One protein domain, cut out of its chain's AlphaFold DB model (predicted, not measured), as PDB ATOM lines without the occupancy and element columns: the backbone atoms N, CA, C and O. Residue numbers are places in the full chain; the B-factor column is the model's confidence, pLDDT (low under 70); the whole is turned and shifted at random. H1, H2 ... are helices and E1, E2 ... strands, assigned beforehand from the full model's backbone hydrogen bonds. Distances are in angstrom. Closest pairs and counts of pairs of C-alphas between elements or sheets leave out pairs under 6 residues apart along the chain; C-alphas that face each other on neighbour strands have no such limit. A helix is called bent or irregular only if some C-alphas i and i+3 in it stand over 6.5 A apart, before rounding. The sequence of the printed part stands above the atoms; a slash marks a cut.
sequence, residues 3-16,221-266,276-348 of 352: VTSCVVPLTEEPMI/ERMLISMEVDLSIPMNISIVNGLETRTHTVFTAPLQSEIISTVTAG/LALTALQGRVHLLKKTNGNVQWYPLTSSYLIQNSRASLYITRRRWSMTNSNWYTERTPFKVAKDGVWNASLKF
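AT A GLANCE: This is residues 3 to 16, 221 to 266 and 276 to 348 of the 352 residues of an uncharacterized protein of Oceanospirillaceae bacterium (UniProt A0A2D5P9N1). A strongly twisted and curled sheet of four strands, E5, E2, E6 and E7, forms the body, with the small hairpin of E3 and E4 over one of its faces and the pair E1 and E8 near E5 on the other. A tail, residues 255 to 266, runs away from this body and makes much of the length, while the short helix H1 lies toward the opposite end. The printed part has 133 residues, with named elements in the order E1, E2, E3, E4, E5, H1, E6, E7, E8; the three sheets, E5 - E2 - E6 - E7, E1 - E8 and E3 - E4, are antiparallel. The class is mostly strand, though 59 of the 133 residues, under half, are in named elements. The whole is loose and elongated, with a radius of gyration of the C-alphas of 17.7 A and spans of 68 by 39 by 34 A.

IN THESE COORDINATES: E1, residues 3 to 7, begins at C-alpha 3 (183.919, 169.477, 257.624). E2, residues 221 to 229, is 24.9 A long. E3 is residues 236 to 240, E4 residues 243 to 247 and E5 residues 249 to 254. H1, residues 304 to 308, is irregular: C-alphas 304 and 307 are 7.1 A apart. E6, residues 311 to 321, is 29.9 A long, begins at C-alpha 311 (175.789, 162.160, 260.400) and bends by 57 degrees at residue 318. E7, residues 326 to 333, is 22.4 A long. E8, residues 343 to 347, ends at C-alpha 347 (187.209, 168.667, 262.934).

HOW THE PARTS SIT: In the largest sheet E5 and E7 are edge strands. E5 and E2 are antiparallel at 158 degrees, with N 225 and O 253 at 2.8 A. E2 and E6 stand at 151 degrees, with N 314 and O 226 at 2.9 A. The hairpin E6 and E7 has N 317 and O 330 at 2.8 A. The hairpin E3 and E4 has N 245 and O 238 at 2.7 A. The closest C-alphas of E3 and E7, those of Val 240 and Thr 329, are 7.0 A apart; those of E3 and E5, Asn 236 and Thr 249, 6.8 A. E1 and E8 are antiparallel at 176 degrees, with N 4 and O 345 at 3.0 A. The closest C-alphas of E1 and E5, Val 3 and Phe 251, are 6.4 A apart. H1 is not on the four-stranded sheet; 0 of 1 O i to N i+4 pairs and 1 of 2 O i to N i+3 pairs are within hydrogen-bond range.

THE WHOLE: The two C-alphas farthest apart, Gly 266 and Tyr 304, are 68.8 A apart. Residues 17 to 220 are not printed, with 7.2 A from C-alpha 16 to C-alpha 221; residues 267 to 275 are not printed either, with 15.3 A from C-alpha 266 to C-alpha 276. Of the links that are printed whole, none is long. Residues 321 to 326 stand free. The mean pLDDT of the printed part is 72.8, and 39 residues are under 70, among them residues 256 to 266 and 276 to 297.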
ATOM      1  N   VAL A   3     183.723 170.674 258.462       62.25
ATOM      2  CA  VAL A   3     183.919 169.477 257.624       62.25
ATOM      3  C   VAL A   3     185.110 169.712 256.706       62.25
ATOM      4  O   VAL A   3     185.095 170.646 255.908       62.25
ATOM      5  N   THR A   4     186.150 168.883 256.814       61.91
ATOM      6  CA  THR A   4     187.392 169.076 256.039       61.91
ATOM      7  C   THR A   4     187.474 168.228 254.780       61.91
ATOM      8  O   THR A   4     188.207 168.567 253.858       61.91
ATOM      9  N   SER A   5     186.739 167.121 254.737       66.62
ATOM     10  CA  SER A   5     186.639 166.245 253.573       66.62
ATOM     11  C   SER A   5     185.318 165.486 253.622       66.62
ATOM     12  O   SER A   5     184.829 165.129 254.696       66.62
ATOM     13  N   CYS A   6     184.734 165.257 252.450       68.06
ATOM     14  CA  CYS A   6     183.553 164.427 252.265       68.06
ATOM     15  C   CYS A   6     183.683 163.734 250.907       68.06
ATOM     16  O   CYS A   6     183.888 164.402 249.892       68.06
ATOM     17  N   VAL A   7     183.613 162.404 250.903       72.69
ATOM     18  CA  VAL A   7     183.701 161.572 249.699       72.69
ATOM     19  C   VAL A   7     182.472 160.677 249.652       72.69
ATOM     20  O   VAL A   7     182.189 159.964 250.615       72.69
ATOM     21  N   VAL A   8     181.746 160.736 248.536       72.69
ATOM     22  CA  VAL A   8     180.453 160.068 248.343       72.69
ATOM     23  C   VAL A   8     180.389 159.416 246.955       72.69
ATOM     24  O   VAL A   8     180.752 160.066 245.969       72.69
ATOM     25  N   PRO A   9     179.941 158.152 246.839       74.25
ATOM     26  CA  PRO A   9     179.774 157.486 245.549       74.25
ATOM     27  C   PRO A   9     178.464 157.920 244.873       74.25
ATOM     28  O   PRO A   9     177.400 157.815 245.467       74.25
ATOM     29  N   LEU A  10     178.514 158.373 243.617       71.38
ATOM     30  CA  LEU A  10     177.335 158.852 242.864       71.38
ATOM     31  C   LEU A  10     176.634 157.765 242.020       71.38
ATOM     32  O   LEU A  10     175.764 158.081 241.208       71.38
ATOM     33  N   THR A  11     177.024 156.500 242.169       66.88
ATOM     34  CA  THR A  11     176.644 155.385 241.278       66.88
ATOM     35  C   THR A  11     175.160 155.025 241.322       66.88
ATOM     36  O   THR A  11     174.608 154.557 240.328       66.88
ATOM     37  N   GLU A  12     174.480 155.268 242.441       74.94
ATOM     38  CA  GLU A  12     173.045 154.986 242.582       74.94
ATOM     39  C   GLU A  12     172.142 156.192 242.356       74.94
ATOM     40  O   GLU A  12     170.921 156.060 242.425       74.94
ATOM     41  N   GLU A  13     172.725 157.342 242.025       79.00
ATOM     42  CA  GLU A  13     172.016 158.613 241.972       79.00
ATOM     43  C   GLU A  13     171.838 159.092 240.525       79.00
ATOM     44  O   GLU A  13     172.690 159.840 240.025       79.00
ATOM     45  N   PRO A  14     170.761 158.677 239.818       82.00
ATOM     46  CA  PRO A  14     170.501 159.128 238.459       82.00
ATOM     47  C   PRO A  14     170.089 160.604 238.427       82.00
ATOM     48  O   PRO A  14     169.585 161.170 239.400       82.00
ATOM     49  N   MET A  15     170.294 161.218 237.266       81.12
ATOM     50  CA  MET A  15     169.854 162.574 236.961       81.12
ATOM     51  C   MET A  15     168.323 162.621 236.853       81.12
ATOM     52  O   MET A  15     167.667 163.350 237.598       81.12
ATOM     53  N   ILE A  16     167.749 161.757 236.013       82.38
ATOM     54  CA  ILE A  16     166.299 161.570 235.879       82.38
ATOM     55  C   ILE A  16     165.925 160.283 236.609       82.38
ATOM     56  O   ILE A  16     166.470 159.217 236.316       82.38
ATOM     57  N   GLU A 221     168.174 167.797 237.401       78.81
ATOM     58  CA  GLU A 221     169.591 167.736 237.745       78.81
ATOM     59  C   GLU A 221     169.828 167.507 239.234       78.81
ATOM     60  O   GLU A 221     169.019 167.856 240.106       78.81
ATOM     61  N   ARG A 222     170.991 166.916 239.514       82.25
ATOM     62  CA  ARG A 222     171.544 166.776 240.861       82.25
ATOM     63  C   ARG A 222     172.239 168.086 241.201       82.25
ATOM     64  O   ARG A 222     173.206 168.444 240.543       82.25
ATOM     65  N   MET A 223     171.747 168.792 242.212       80.19
ATOM     66  CA  MET A 223     172.181 170.166 242.471       80.19
ATOM     67  C   MET A 223     173.335 170.219 243.461       80.19
ATOM     68  O   MET A 223     174.362 170.850 243.229       80.19
ATOM     69  N   LEU A 224     173.150 169.579 244.611       82.12
ATOM     70  CA  LEU A 224     174.112 169.611 245.701       82.12
ATOM     71  C   LEU A 224     173.933 168.412 246.616       82.12
ATOM     72  O   LEU A 224     172.864 167.798 246.679       82.12
ATOM     73  N   ILE A 225     174.998 168.132 247.352       83.94
ATOM     74  CA  ILE A 225     175.020 167.188 248.457       83.94
ATOM     75  C   ILE A 225     175.235 167.989 249.729       83.94
ATOM     76  O   ILE A 225     176.107 168.854 249.796       83.94
ATOM     77  N   SER A 226     174.430 167.705 250.737       86.06
ATOM     78  CA  SER A 226     174.500 168.350 252.041       86.06
ATOM     79  C   SER A 226     174.637 167.303 253.131       86.06
ATOM     80  O   SER A 226     173.989 166.258 253.060       86.06
ATOM     81  N   MET A 227     175.434 167.603 254.151       85.94
ATOM     82  CA  MET A 227     175.547 166.768 255.342       85.94
ATOM     83  C   MET A 227     174.906 167.475 256.528       85.94
ATOM     84  O   MET A 227     175.175 168.654 256.781       85.94
ATOM     85  N   GLU A 228     174.090 166.733 257.261       86.69
ATOM     86  CA  GLU A 228     173.576 167.125 258.566       86.69
ATOM     87  C   GLU A 228     174.192 166.270 259.651       86.69
ATOM     88  O   GLU A 228     174.578 165.124 259.411       86.69
ATOM     89  N   VAL A 229     174.289 166.854 260.840       84.81
ATOM     90  CA  VAL A 229     174.759 166.144 262.017       84.81
ATOM     91  C   VAL A 229     173.834 166.448 263.184       84.81
ATOM     92  O   VAL A 229     173.524 167.610 263.446       84.81
ATOM     93  N   ASP A 230     173.457 165.401 263.910       83.50
ATOM     94  CA  ASP A 230     172.683 165.477 265.149       83.50
ATOM     95  C   ASP A 230     173.597 165.920 266.303       83.50
ATOM     96  O   ASP A 230     173.986 165.141 267.174       83.50
ATOM     97  N   LEU A 231     174.007 167.186 266.263       77.88
ATOM     98  CA  LEU A 231     174.799 167.853 267.292       77.88
ATOM     99  C   LEU A 231     174.053 169.081 267.799       77.88
ATOM    100  O   LEU A 231     173.250 169.680 267.087       77.88
ATOM    101  N   SER A 232     174.377 169.514 269.016       76.88
ATOM    102  CA  SER A 232     173.855 170.764 269.576       76.88
ATOM    103  C   SER A 232     174.569 171.977 268.977       76.88
ATOM    104  O   SER A 232     175.331 172.687 269.638       76.88
ATOM    105  N   ILE A 233     174.344 172.178 267.684       78.38
ATOM    106  CA  ILE A 233     174.702 173.382 266.945       78.38
ATOM    107  C   ILE A 233     173.449 174.238 266.739       78.38
ATOM    108  O   ILE A 233     172.346 173.691 266.653       78.38
ATOM    109  N   PRO A 234     173.588 175.569 266.630       76.56
ATOM    110  CA  PRO A 234     172.485 176.427 266.214       76.56
ATOM    111  C   PRO A 234     171.851 175.936 264.905       76.56
ATOM    112  O   PRO A 234     172.547 175.445 264.014       76.56
ATOM    113  N   MET A 235     170.525 176.053 264.795       76.94
ATOM    114  CA  MET A 235     169.811 175.721 263.563       76.94
ATOM    115  C   MET A 235     170.089 176.774 262.494       76.94
ATOM    116  O   MET A 235     169.987 177.975 262.751       76.94
ATOM    117  N   ASN A 236     170.361 176.313 261.281       76.75
ATOM    118  CA  ASN A 236     170.405 177.158 260.103       76.75
ATOM    119  C   ASN A 236     169.002 177.324 259.536       76.75
ATOM    120  O   ASN A 236     168.217 176.378 259.486       76.75
ATOM    121  N   ILE A 237     168.701 178.536 259.081       79.88
ATOM    122  CA  ILE A 237     167.472 178.825 258.351       79.88
ATOM    123  C   ILE A 237     167.791 178.742 256.860       79.88
ATOM    124  O   ILE A 237     168.658 179.455 256.357       79.88
ATOM    125  N   SER A 238     167.087 177.865 256.154       77.62
ATOM    126  CA  SER A 238     167.159 177.724 254.702       77.62
ATOM    127  C   SER A 238     165.788 177.995 254.096       77.62
ATOM    128  O   SER A 238     164.773 177.600 254.659       77.62
ATOM    129  N   ILE A 239     165.736 178.677 252.954       79.44
ATOM    130  CA  ILE A 239     164.481 178.884 252.224       79.44
ATOM    131  C   ILE A 239     164.483 177.930 251.036       79.44
ATOM    132  O   ILE A 239     165.294 178.069 250.120       79.44
ATOM    133  N   VAL A 240     163.577 176.956 251.055       77.06
ATOM    134  CA  VAL A 240     163.438 175.952 249.995       77.06
ATOM    135  C   VAL A 240     162.018 176.031 249.452       77.06
ATOM    136  O   VAL A 240     161.055 175.940 250.204       77.06
ATOM    137  N   ASN A 241     161.885 176.248 248.140       79.56
ATOM    138  CA  ASN A 241     160.592 176.429 247.460       79.56
ATOM    139  C   ASN A 241     159.696 177.516 248.099       79.56
ATOM    140  O   ASN A 241     158.478 177.385 248.117       79.56
ATOM    141  N   GLY A 242     160.300 178.579 248.643       79.19
ATOM    142  CA  GLY A 242     159.570 179.685 249.276       79.19
ATOM    143  C   GLY A 242     159.116 179.431 250.718       79.19
ATOM    144  O   GLY A 242     158.484 180.307 251.299       79.19
ATOM    145  N   LEU A 243     159.456 178.281 251.310       82.06
ATOM    146  CA  LEU A 243     159.154 177.953 252.704       82.06
ATOM    147  C   LEU A 243     160.423 177.954 253.561       82.06
ATOM    148  O   LEU A 243     161.481 177.478 253.140       82.06
ATOM    149  N   GLU A 244     160.304 178.473 254.784       83.75
ATOM    150  CA  GLU A 244     161.370 178.430 255.783       83.75
ATOM    151  C   GLU A 244     161.552 176.991 256.287       83.75
ATOM    152  O   GLU A 244     160.650 176.398 256.873       83.75
ATOM    153  N   THR A 245     162.732 176.424 256.061       79.56
ATOM    154  CA  THR A 245     163.148 175.113 256.562       79.56
ATOM    155  C   THR A 245     164.335 175.283 257.497       79.56
ATOM    156  O   THR A 245     165.370 175.831 257.109       79.56
ATOM    157  N   ARG A 246     164.204 174.784 258.725       79.81
ATOM    158  CA  ARG A 246     165.271 174.824 259.732       79.81
ATOM    159  C   ARG A 246     166.067 173.528 259.703       79.81
ATOM    160  O   ARG A 246     165.473 172.455 259.755       79.81
ATOM    161  N   THR A 247     167.389 173.622 259.599       76.19
ATOM    162  CA  THR A 247     168.266 172.458 259.414       76.19
ATOM    163  C   THR A 247     169.563 172.564 260.212       76.19
ATOM    164  O   THR A 247     170.095 173.650 260.428       76.19
ATOM    165  N   HIS A 248     170.129 171.420 260.605       80.62
ATOM    166  CA  HIS A 248     171.471 171.325 261.199       80.62
ATOM    167  C   HIS A 248     172.523 170.986 260.130       80.62
ATOM    168  O   HIS A 248     173.303 170.041 260.255       80.62
ATOM    169  N   THR A 249     172.510 171.725 259.016       79.06
ATOM    170  CA  THR A 249     173.421 171.486 257.888       79.06
ATOM    171  C   THR A 249     174.815 172.024 258.194       79.06
ATOM    172  O   THR A 249     174.992 173.225 258.377       79.06
ATOM    173  N   VAL A 250     175.818 171.143 258.199       77.12
ATOM    174  CA  VAL A 250     177.223 171.487 258.499       77.12
ATOM    175  C   VAL A 250     178.098 171.593 257.252       77.12
ATOM    176  O   VAL A 250     179.202 172.130 257.306       77.12
ATOM    177  N   PHE A 251     177.628 171.057 256.125       77.38
ATOM    178  CA  PHE A 251     178.354 171.064 254.860       77.38
ATOM    179  C   PHE A 251     177.395 171.047 253.683       77.38
ATOM    180  O   PHE A 251     176.353 170.395 253.716       77.38
ATOM    181  N   THR A 252     177.773 171.755 252.627       77.94
ATOM    182  CA  THR A 252     177.087 171.742 251.339       77.94
ATOM    183  C   THR A 252     178.133 171.768 250.235       77.94
ATOM    184  O   THR A 252     178.945 172.689 250.164       77.94
ATOM    185  N   ALA A 253     178.103 170.763 249.366       77.50
ATOM    186  CA  ALA A 253     178.903 170.691 248.157       77.50
ATOM    187  C   ALA A 253     177.995 170.753 246.928       77.50
ATOM    188  O   ALA A 253     177.190 169.841 246.728       77.50
ATOM    189  N   PRO A 254     178.131 171.782 246.078       75.69
ATOM    190  CA  PRO A 254     177.451 171.797 244.796       75.69
ATOM    191  C   PRO A 254     178.045 170.749 243.852       75.69
ATOM    192  O   PRO A 254     179.266 170.564 243.792       75.69
ATOM    193  N   LEU A 255     177.173 170.084 243.100       74.12
ATOM    194  CA  LEU A 255     177.561 169.208 242.005       74.12
ATOM    195  C   LEU A 255     177.614 170.058 240.739       74.12
ATOM    196  O   LEU A 255     176.612 170.628 240.322       74.12
ATOM    197  N   GLN A 256     178.804 170.188 240.158       67.25
ATOM    198  CA  GLN A 256     178.992 170.935 238.920       67.25
ATOM    199  C   GLN A 256     178.975 169.970 237.742       67.25
ATOM    200  O   GLN A 256     179.748 169.013 237.709       67.25
ATOM    201  N   SER A 257     178.102 170.245 236.779       61.56
ATOM    202  CA  SER A 257     178.123 169.608 235.469       61.56
ATOM    203  C   SER A 257     178.950 170.474 234.530       61.56
ATOM    204  O   SER A 257     178.549 171.583 234.188       61.56
ATOM    205  N   GLU A 258     180.122 169.980 234.143       63.28
ATOM    206  CA  GLU A 258     180.918 170.581 233.079       63.28
ATOM    207  C   GLU A 258     180.571 169.887 231.765       63.28
ATOM    208  O   GLU A 258     180.631 168.660 231.665       63.28
ATOM    209  N   ILE A 259     180.171 170.670 230.766       56.69
ATOM    210  CA  ILE A 259     179.875 170.163 229.431       56.69
ATOM    211  C   ILE A 259     180.941 170.689 228.494       56.69
ATOM    212  O   ILE A 259     181.035 171.888 228.244       56.69
ATOM    213  N   ILE A 260     181.733 169.761 227.973       55.94
ATOM    214  CA  ILE A 260     182.741 170.041 226.963       55.94
ATOM    215  C   ILE A 260     182.141 169.605 225.631       55.94
ATOM    216  O   ILE A 260     181.976 168.416 225.369       55.94
ATOM    217  N   SER A 261     181.773 170.578 224.802       44.28
ATOM    218  CA  SER A 261     181.374 170.323 223.420       44.28
ATOM    219  C   SER A 261     182.599 170.493 222.528       44.28
ATOM    220  O   SER A 261     183.215 171.558 222.516       44.28
ATOM    221  N   THR A 262     182.989 169.429 221.827       43.84
ATOM    222  CA  THR A 262     184.153 169.419 220.932       43.84
ATOM    223  C   THR A 262     183.704 169.316 219.486       43.84
ATOM    224  O   THR A 262     182.897 168.450 219.149       43.84
ATOM    225  N   VAL A 263     184.271 170.154 218.628       44.56
ATOM    226  CA  VAL A 263     184.012 170.167 217.190       44.56
ATOM    227  C   VAL A 263     185.374 170.207 216.449       44.56
ATOM    228  O   VAL A 263     186.391 170.564 217.035       44.56
ATOM    229  N   THR A 264     185.483 169.776 215.188       45.53
ATOM    230  CA  THR A 264     186.785 169.644 214.484       45.53
ATOM    231  C   THR A 264     186.644 170.074 213.023       45.53
ATOM    232  O   THR A 264     185.670 169.694 212.383       45.53
ATOM    233  N   ALA A 265     187.604 170.842 212.486       41.31
ATOM    234  CA  ALA A 265     187.562 171.409 211.129       41.31
ATOM    235  C   ALA A 265     188.884 171.207 210.359       41.31
ATOM    236  O   ALA A 265     189.955 171.235 210.966       41.31
ATOM    237  N   GLY A 266     188.819 171.066 209.026       39.94
ATOM    238  CA  GLY A 266     189.985 170.921 208.138       39.94
ATOM    239  C   GLY A 266     189.911 171.781 206.863       39.94
ATOM    240  O   GLY A 266     188.845 171.937 206.280       39.94
ATOM    241  N   LEU A 276     183.770 176.321 219.348       39.72
ATOM    242  CA  LEU A 276     183.530 177.252 220.453       39.72
ATOM    243  C   LEU A 276     183.531 176.493 221.792       39.72
ATOM    244  O   LEU A 276     182.714 175.600 221.994       39.72
ATOM    245  N   ALA A 277     184.435 176.852 222.706       38.25
ATOM    246  CA  ALA A 277     184.490 176.291 224.055       38.25
ATOM    247  C   ALA A 277     183.783 177.240 225.029       38.25
ATOM    248  O   ALA A 277     184.227 178.373 225.223       38.25
ATOM    249  N   LEU A 278     182.689 176.787 225.640       40.19
ATOM    250  CA  LEU A 278     182.005 177.542 226.685       40.19
ATOM    251  C   LEU A 278     181.881 176.690 227.941       40.19
ATOM    252  O   LEU A 278     181.220 175.656 227.939       40.19
ATOM    253  N   THR A 279     182.453 177.168 229.042       41.50
ATOM    254  CA  THR A 279     182.091 176.691 230.376       41.50
ATOM    255  C   THR A 279     180.716 177.269 230.708       41.50
ATOM    256  O   THR A 279     180.593 178.326 231.327       41.50
ATOM    257  N   ALA A 280     179.661 176.618 230.225       41.97
ATOM    258  CA  ALA A 280     178.304 177.006 230.563       41.97
ATOM    259  C   ALA A 280     178.005 176.552 231.996       41.97
ATOM    260  O   ALA A 280     177.914 175.361 232.284       41.97
ATOM    261  N   LEU A 281     177.846 177.513 232.908       50.19
ATOM    262  CA  LEU A 281     177.284 177.260 234.233       50.19
ATOM    263  C   LEU A 281     175.782 177.023 234.063       50.19
ATOM    264  O   LEU A 281     174.974 177.952 234.057       50.19
ATOM    265  N   GLN A 282     175.430 175.772 233.817       51.44
ATOM    266  CA  GLN A 282     174.072 175.363 233.519       51.44
ATOM    267  C   GLN A 282     173.230 175.261 234.798       51.44
ATOM    268  O   GLN A 282     173.716 174.842 235.847       51.44
ATOM    269  N   GLY A 283     171.959 175.662 234.712       51.22
ATOM    270  CA  GLY A 283     170.978 175.497 235.789       51.22
ATOM    271  C   GLY A 283     171.120 176.524 236.912       51.22
ATOM    272  O   GLY A 283     170.299 177.440 237.022       51.22
ATOM    273  N   ARG A 284     172.160 176.400 237.743       53.22
ATOM    274  CA  ARG A 284     172.454 177.332 238.841       53.22
ATOM    275  C   ARG A 284     173.924 177.734 238.867       53.22
ATOM    276  O   ARG A 284     174.826 176.907 238.952       53.22
ATOM    277  N   VAL A 285     174.155 179.045 238.894       54.31
ATOM    278  CA  VAL A 285     175.466 179.623 239.193       54.31
ATOM    279  C   VAL A 285     175.610 179.705 240.707       54.31
ATOM    280  O   VAL A 285     174.905 180.465 241.372       54.31
ATOM    281  N   HIS A 286     176.542 178.942 241.263       56.94
ATOM    282  CA  HIS A 286     176.956 179.152 242.644       56.94
ATOM    283  C   HIS A 286     177.821 180.414 242.700       56.94
ATOM    284  O   HIS A 286     178.955 180.421 242.226       56.94
ATOM    285  N   LEU A 287     177.262 181.489 243.264       54.22
ATOM    286  CA  LEU A 287     177.931 182.793 243.392       54.22
ATOM    287  C   LEU A 287     179.156 182.742 244.323       54.22
ATOM    288  O   LEU A 287     180.035 183.596 244.244       54.22
ATOM    289  N   LEU A 288     179.237 181.717 245.176       56.88
ATOM    290  CA  LEU A 288     180.398 181.418 246.006       56.88
ATOM    291  C   LEU A 288     181.178 180.248 245.390       56.88
ATOM    292  O   LEU A 288     180.653 179.150 245.199       56.88
ATOM    293  N   LYS A 289     182.439 180.518 245.044       47.78
ATOM    294  CA  LYS A 289     183.327 179.608 244.310       47.78
ATOM    295  C   LYS A 289     183.836 178.485 245.223       47.78
ATOM    296  O   LYS A 289     184.251 178.747 246.344       47.78
ATOM    297  N   LYS A 290     183.912 177.250 244.710       47.97
ATOM    298  CA  LYS A 290     184.416 176.045 245.411       47.97
ATOM    299  C   LYS A 290     185.842 176.191 245.977       47.97
ATOM    300  O   LYS A 290     186.178 175.536 246.956       47.97
ATOM    301  N   THR A 291     186.667 177.059 245.386       52.12
ATOM    302  CA  THR A 291     188.023 177.381 245.874       52.12
ATOM    303  C   THR A 291     188.023 178.249 247.130       52.12
ATOM    304  O   THR A 291     189.037 178.323 247.809       52.12
ATOM    305  N   ASN A 292     186.896 178.889 247.444       50.97
ATOM    306  CA  ASN A 292     186.674 179.622 248.680       50.97
ATOM    307  C   ASN A 292     185.597 178.865 249.465       50.97
ATOM    308  O   ASN A 292     184.428 179.252 249.503       50.97
ATOM    309  N   GLY A 293     185.975 177.700 250.000       53.09
ATOM    310  CA  GLY A 293     185.078 176.904 250.829       53.09
ATOM    311  C   GLY A 293     184.551 177.776 251.963       53.09
ATOM    312  O   GLY A 293     185.336 178.278 252.764       53.09
ATOM    313  N   ASN A 294     183.233 177.976 252.020       54.31
ATOM    314  CA  ASN A 294     182.604 178.643 253.152       54.31
ATOM    315  C   ASN A 294     182.625 177.667 254.334       54.31
ATOM    316  O   ASN A 294     181.651 176.966 254.604       54.31
ATOM    317  N   VAL A 295     183.791 177.537 254.968       57.12
ATOM    318  CA  VAL A 295     183.953 176.764 256.193       57.12
ATOM    319  C   VAL A 295     183.319 177.588 257.299       57.12
ATOM    320  O   VAL A 295     183.936 178.483 257.874       57.12
ATOM    321  N   GLN A 296     182.047 177.312 257.554       61.72
ATOM    322  CA  GLN A 296     181.337 177.907 258.671       61.72
ATOM    323  C   GLN A 296     181.707 177.152 259.943       61.72
ATOM    324  O   GLN A 296     181.524 175.939 260.049       61.72
ATOM    325  N   TRP A 297     182.256 177.887 260.905       68.81
ATOM    326  CA  TRP A 297     182.602 177.354 262.210       68.81
ATOM    327  C   TRP A 297     181.423 177.530 263.156       68.81
ATOM    328  O   TRP A 297     181.087 178.648 263.532       68.81
ATOM    329  N   TYR A 298     180.822 176.418 263.575       71.88
ATOM    330  CA  TYR A 298     179.789 176.444 264.613       71.88
ATOM    331  C   TYR A 298     180.409 176.206 265.995       71.88
ATOM    332  O   TYR A 298     181.151 175.217 266.142       71.88
ATOM    333  N   PRO A 299     180.126 177.063 266.998       72.06
ATOM    334  CA  PRO A 299     180.368 176.716 268.388       72.06
ATOM    335  C   PRO A 299     179.404 175.598 268.791       72.06
ATOM    336  O   PRO A 299     178.242 175.576 268.382       72.06
ATOM    337  N   LEU A 300     179.902 174.647 269.574       72.38
ATOM    338  CA  LEU A 300     179.054 173.635 270.191       72.38
ATOM    339  C   LEU A 300     178.448 174.226 271.460       72.38
ATOM    340  O   LEU A 300     179.180 174.801 272.262       72.38
ATOM    341  N   THR A 301     177.144 174.054 271.676       74.31
ATOM    342  CA  THR A 301     176.538 174.445 272.959       74.31
ATOM    343  C   THR A 301     176.898 173.470 274.084       74.31
ATOM    344  O   THR A 301     176.860 173.842 275.252       74.31
ATOM    345  N   SER A 302     177.272 172.231 273.746       72.44
ATOM    346  CA  SER A 302     177.758 171.221 274.689       72.44
ATOM    347  C   SER A 302     178.659 170.195 273.995       72.44
ATOM    348  O   SER A 302     178.395 169.782 272.866       72.44
ATOM    349  N   SER A 303     179.717 169.757 274.684       71.75
ATOM    350  CA  SER A 303     180.631 168.696 274.235       71.75
ATOM    351  C   SER A 303     180.112 167.281 274.520       71.75
ATOM    352  O   SER A 303     180.620 166.317 273.949       71.75
ATOM    353  N   TYR A 304     179.079 167.141 275.359       71.25
ATOM    354  CA  TYR A 304     178.568 165.844 275.818       71.25
ATOM    355  C   TYR A 304     178.009 164.978 274.677       71.25
ATOM    356  O   TYR A 304     178.147 163.758 274.682       71.25
ATOM    357  N   LEU A 305     177.416 165.606 273.658       67.31
ATOM    358  CA  LEU A 305     176.727 164.904 272.570       67.31
ATOM    359  C   LEU A 305     177.638 164.509 271.398       67.31
ATOM    360  O   LEU A 305     177.165 163.896 270.445       67.31
ATOM    361  N   ILE A 306     178.945 164.788 271.470       72.00
ATOM    362  CA  ILE A 306     179.892 164.440 270.398       72.00
ATOM    363  C   ILE A 306     180.007 162.919 270.218       72.00
ATOM    364  O   ILE A 306     180.068 162.441 269.090       72.00
ATOM    365  N   GLN A 307     179.995 162.142 271.305       70.19
ATOM    366  CA  GLN A 307     180.198 160.687 271.235       70.19
ATOM    367  C   GLN A 307     179.041 159.936 270.559       70.19
ATOM    368  O   GLN A 307     179.256 158.859 270.012       70.19
ATOM    369  N   ASN A 308     177.837 160.516 270.553       73.38
ATOM    370  CA  ASN A 308     176.630 159.909 269.985       73.38
ATOM    371  C   ASN A 308     176.119 160.644 268.738       73.38
ATOM    372  O   ASN A 308     174.984 160.417 268.313       73.38
ATOM    373  N   SER A 309     176.929 161.526 268.146       77.62
ATOM    374  CA  SER A 309     176.507 162.292 266.978       77.62
ATOM    375  C   SER A 309     176.298 161.379 265.772       77.62
ATOM    376  O   SER A 309     177.180 160.589 265.422       77.62
ATOM    377  N   ARG A 310     175.151 161.516 265.107       84.56
ATOM    378  CA  ARG A 310     174.856 160.836 263.843       84.56
ATOM    379  C   ARG A 310     175.012 161.819 262.698       84.56
ATOM    380  O   ARG A 310     174.564 162.956 262.806       84.56
ATOM    381  N   ALA A 311     175.647 161.379 261.618       85.81
ATOM    382  CA  ALA A 311     175.789 162.160 260.400       85.81
ATOM    383  C   ALA A 311     174.920 161.556 259.293       85.81
ATOM    384  O   ALA A 311     174.992 160.355 259.027       85.81
ATOM    385  N   SER A 312     174.131 162.405 258.643       88.88
ATOM    386  CA  SER A 312     173.194 162.028 257.589       88.88
ATOM    387  C   SER A 312     173.504 162.807 256.317       88.88
ATOM    388  O   SER A 312     173.652 164.033 256.336       88.88
ATOM    389  N   LEU A 313     173.602 162.097 255.196       88.88
ATOM    390  CA  LEU A 313     173.797 162.695 253.880       88.88
ATOM    391  C   LEU A 313     172.465 162.870 253.163       88.88
ATOM    392  O   LEU A 313     171.611 161.983 253.158       88.88
ATOM    393  N   TYR A 314     172.336 164.001 252.486       88.75
ATOM    394  CA  TYR A 314     171.184 164.331 251.666       88.75
ATOM    395  C   TYR A 314     171.638 164.827 250.307       88.75
ATOM    396  O   TYR A 314     172.654 165.513 250.182       88.75
ATOM    397  N   ILE A 315     170.831 164.536 249.299       87.44
ATOM    398  CA  ILE A 315     170.973 165.081 247.958       87.44
ATOM    399  C   ILE A 315     169.762 165.933 247.643       87.44
ATOM    400  O   ILE A 315     168.618 165.580 247.930       87.44
ATOM    401  N   THR A 316     170.053 167.085 247.064       86.81
ATOM    402  CA  THR A 316     169.048 168.035 246.622       86.81
ATOM    403  C   THR A 316     168.990 168.005 245.103       86.81
ATOM    404  O   THR A 316     170.019 168.136 244.432       86.81
ATOM    405  N   ARG A 317     167.791 167.812 244.559       86.44
ATOM    406  CA  ARG A 317     167.526 167.691 243.123       86.44
ATOM    407  C   ARG A 317     166.513 168.724 242.676       86.44
ATOM    408  O   ARG A 317     165.667 169.156 243.455       86.44
ATOM    409  N   ARG A 318     166.582 169.077 241.401       85.56
ATOM    410  CA  ARG A 318     165.526 169.822 240.721       85.56
ATOM    411  C   ARG A 318     164.602 168.833 240.012       85.56
ATOM    412  O   ARG A 318     165.089 168.010 239.242       85.56
ATOM    413  N   ARG A 319     163.296 168.937 240.256       86.56
ATOM    414  CA  ARG A 319     162.256 168.073 239.679       86.56
ATOM    415  C   ARG A 319     161.120 168.900 239.092       86.56
ATOM    416  O   ARG A 319     160.870 170.022 239.546       86.56
ATOM    417  N   TRP A 320     160.445 168.345 238.094       87.62
ATOM    418  CA  TRP A 320     159.214 168.913 237.555       87.62
ATOM    419  C   TRP A 320     157.996 168.249 238.198       87.62
ATOM    420  O   TRP A 320     157.898 167.027 238.225       87.62
ATOM    421  N   SER A 321     157.051 169.043 238.705       86.88
ATOM    422  CA  SER A 321     155.766 168.525 239.181       86.88
ATOM    423  C   SER A 321     154.743 168.542 238.051       86.88
ATOM    424  O   SER A 321     154.365 169.613 237.576       86.88
ATOM    425  N   MET A 322     154.235 167.368 237.671       85.88
ATOM    426  CA  MET A 322     153.139 167.256 236.698       85.88
ATOM    427  C   MET A 322     151.830 167.868 237.209       85.88
ATOM    428  O   MET A 322     151.115 168.507 236.441       85.88
ATOM    429  N   THR A 323     151.542 167.729 238.505       85.94
ATOM    430  CA  THR A 323     150.308 168.232 239.128       85.94
ATOM    431  C   THR A 323     150.274 169.756 239.186       85.94
ATOM    432  O   THR A 323     149.274 170.371 238.828       85.94
ATOM    433  N   ASN A 324     151.379 170.370 239.613       85.75
ATOM    434  CA  ASN A 324     151.445 171.815 239.835       85.75
ATOM    435  C   ASN A 324     152.041 172.579 238.647       85.75
ATOM    436  O   ASN A 324     152.084 173.807 238.677       85.75
ATOM    437  N   SER A 325     152.517 171.865 237.619       87.38
ATOM    438  CA  SER A 325     153.195 172.432 236.449       87.38
ATOM    439  C   SER A 325     154.289 173.434 236.830       87.38
ATOM    440  O   SER A 325     154.373 174.537 236.288       87.38
ATOM    441  N   ASN A 326     155.116 173.068 237.811       88.88
ATOM    442  CA  ASN A 326     156.203 173.909 238.283       88.88
ATOM    443  C   ASN A 326     157.471 173.112 238.609       88.88
ATOM    444  O   ASN A 326     157.453 171.925 238.941       88.88
ATOM    445  N   TRP A 327     158.601 173.809 238.505       87.12
ATOM    446  CA  TRP A 327     159.892 173.306 238.954       87.12
ATOM    447  C   TRP A 327     159.998 173.463 240.466       87.12
ATOM    448  O   TRP A 327     159.842 174.570 240.983       87.12
ATOM    449  N   TYR A 328     160.331 172.383 241.164       88.31
ATOM    450  CA  TYR A 328     160.579 172.406 242.598       88.31
ATOM    451  C   TYR A 328     161.916 171.749 242.929       88.31
ATOM    452  O   TYR A 328     162.515 171.014 242.141       88.31
ATOM    453  N   THR A 329     162.428 172.088 244.105       88.25
ATOM    454  CA  THR A 329     163.626 171.479 244.664       88.25
ATOM    455  C   THR A 329     163.216 170.413 245.672       88.25
ATOM    456  O   THR A 329     162.477 170.699 246.612       88.25
ATOM    457  N   GLU A 330     163.690 169.191 245.471       88.25
ATOM    458  CA  GLU A 330     163.434 168.049 246.340       88.25
ATOM    459  C   GLU A 330     164.707 167.686 247.096       88.25
ATOM    460  O   GLU A 330     165.784 167.594 246.504       88.25
ATOM    461  N   ARG A 331     164.581 167.441 248.397       87.62
ATOM    462  CA  ARG A 331     165.678 166.982 249.240       87.62
ATOM    463  C   ARG A 331     165.364 165.590 249.767       87.62
ATOM    464  O   ARG A 331     164.385 165.416 250.482       87.62
ATOM    465  N   THR A 332     166.217 164.618 249.458       90.06
ATOM    466  CA  THR A 332     166.048 163.231 249.917       90.06
ATOM    467  C   THR A 332     167.312 162.728 250.606       90.06
ATOM    468  O   THR A 332     168.402 163.227 250.303       90.06
ATOM    469  N   PRO A 333     167.211 161.717 251.488       89.81
ATOM    470  CA  PRO A 333     168.382 160.988 251.960       89.81
ATOM    471  C   PRO A 333     169.211 160.476 250.776       89.81
ATOM    472  O   PRO A 333     168.651 160.043 249.763       89.81
ATOM    473  N   PHE A 334     170.532 160.577 250.892       87.88
ATOM    474  CA  PHE A 334     171.471 160.075 249.894       87.88
ATOM    475  C   PHE A 334     171.514 158.550 249.951       87.88
ATOM    476  O   PHE A 334     171.712 157.980 251.027       87.88
ATOM    477  N   LYS A 335     171.326 157.882 248.812       85.12
ATOM    478  CA  LYS A 335     171.366 156.421 248.748       85.12
ATOM    479  C   LYS A 335     172.790 155.974 248.451       85.12
ATOM    480  O   LYS A 335     173.366 156.327 247.426       85.12
ATOM    481  N   VAL A 336     173.358 155.210 249.378       83.31
ATOM    482  CA  VAL A 336     174.663 154.571 249.208       83.31
ATOM    483  C   VAL A 336     174.414 153.113 248.864       83.31
ATOM    484  O   VAL A 336     173.679 152.430 249.580       83.31
ATOM    485  N   ALA A 337     175.032 152.657 247.775       80.44
ATOM    486  CA  ALA A 337     174.976 151.266 247.358       80.44
ATOM    487  C   ALA A 337     175.457 150.334 248.475       80.44
ATOM    488  O   ALA A 337     176.265 150.726 249.317       80.44
ATOM    489  N   LYS A 338     174.999 149.079 248.478       82.38
ATOM    490  CA  LYS A 338     175.374 148.106 249.522       82.38
ATOM    491  C   LYS A 338     176.887 147.832 249.571       82.38
ATOM    492  O   LYS A 338     177.410 147.489 250.626       82.38
ATOM    493  N   ASP A 339     177.564 147.967 248.437       85.31
ATOM    494  CA  ASP A 339     179.017 147.876 248.254       85.31
ATOM    495  C   ASP A 339     179.727 149.240 248.346       85.31
ATOM    496  O   ASP A 339     180.956 149.313 248.387       85.31
ATOM    497  N   GLY A 340     178.961 150.330 248.388       77.12
ATOM    498  CA  GLY A 340     179.461 151.687 248.500       77.12
ATOM    499  C   GLY A 340     179.818 152.051 249.937       77.12
ATOM    500  O   GLY A 340     179.126 151.706 250.893       77.12
ATOM    501  N   VAL A 341     180.884 152.831 250.088       82.50
ATOM    502  CA  VAL A 341     181.260 153.455 251.360       82.50
ATOM    503  C   VAL A 341     181.348 154.957 251.144       82.50
ATOM    504  O   VAL A 341     181.829 155.422 250.109       82.50
ATOM    505  N   TRP A 342     180.888 155.727 252.125       85.88
ATOM    506  CA  TRP A 342     181.107 157.167 252.181       85.88
ATOM    507  C   TRP A 342     181.884 157.510 253.446       85.88
ATOM    508  O   TRP A 342     181.760 156.832 254.464       85.88
ATOM    509  N   ASN A 343     182.699 158.559 253.374       83.44
ATOM    510  CA  ASN A 343     183.517 159.007 254.494       83.44
ATOM    511  C   ASN A 343     183.429 160.527 254.619       83.44
ATOM    512  O   ASN A 343     183.472 161.245 253.615       83.44
ATOM    513  N   ALA A 344     183.359 161.022 255.851       82.31
ATOM    514  CA  ALA A 344     183.483 162.440 256.157       82.31
ATOM    515  C   ALA A 344     184.377 162.645 257.381       82.31
ATOM    516  O   ALA A 344     184.318 161.880 258.342       82.31
ATOM    517  N   SER A 345     185.202 163.691 257.351       80.75
ATOM    518  CA  SER A 345     186.043 164.078 258.486       80.75
ATOM    519  C   SER A 345     185.545 165.384 259.093       80.75
ATOM    520  O   SER A 345     185.589 166.444 258.460       80.75
ATOM    521  N   LEU A 346     185.082 165.293 260.339       78.50
ATOM    522  CA  LEU A 346     184.646 166.414 261.166       78.50
ATOM    523  C   LEU A 346     185.806 166.832 262.073       78.50
ATOM    524  O   LEU A 346     186.328 166.012 262.827       78.50
ATOM    525  N   LYS A 347     186.215 168.103 262.013       77.81
ATOM    526  CA  LYS A 347     187.209 168.667 262.934       77.81
ATOM    527  C   LYS A 347     186.547 169.620 263.919       77.81
ATOM    528  O   LYS A 347     185.812 170.540 263.542       77.81
ATOM    529  N   PHE A 348     186.846 169.412 265.192       74.62
ATOM    530  CA  PHE A 348     186.421 170.268 266.290       74.62
ATOM    531  C   PHE A 348     187.596 171.155 266.699       74.62
ATOM    532  O   PHE A 348     188.720 170.680 266.822       74.62
TER     533      PHE A 348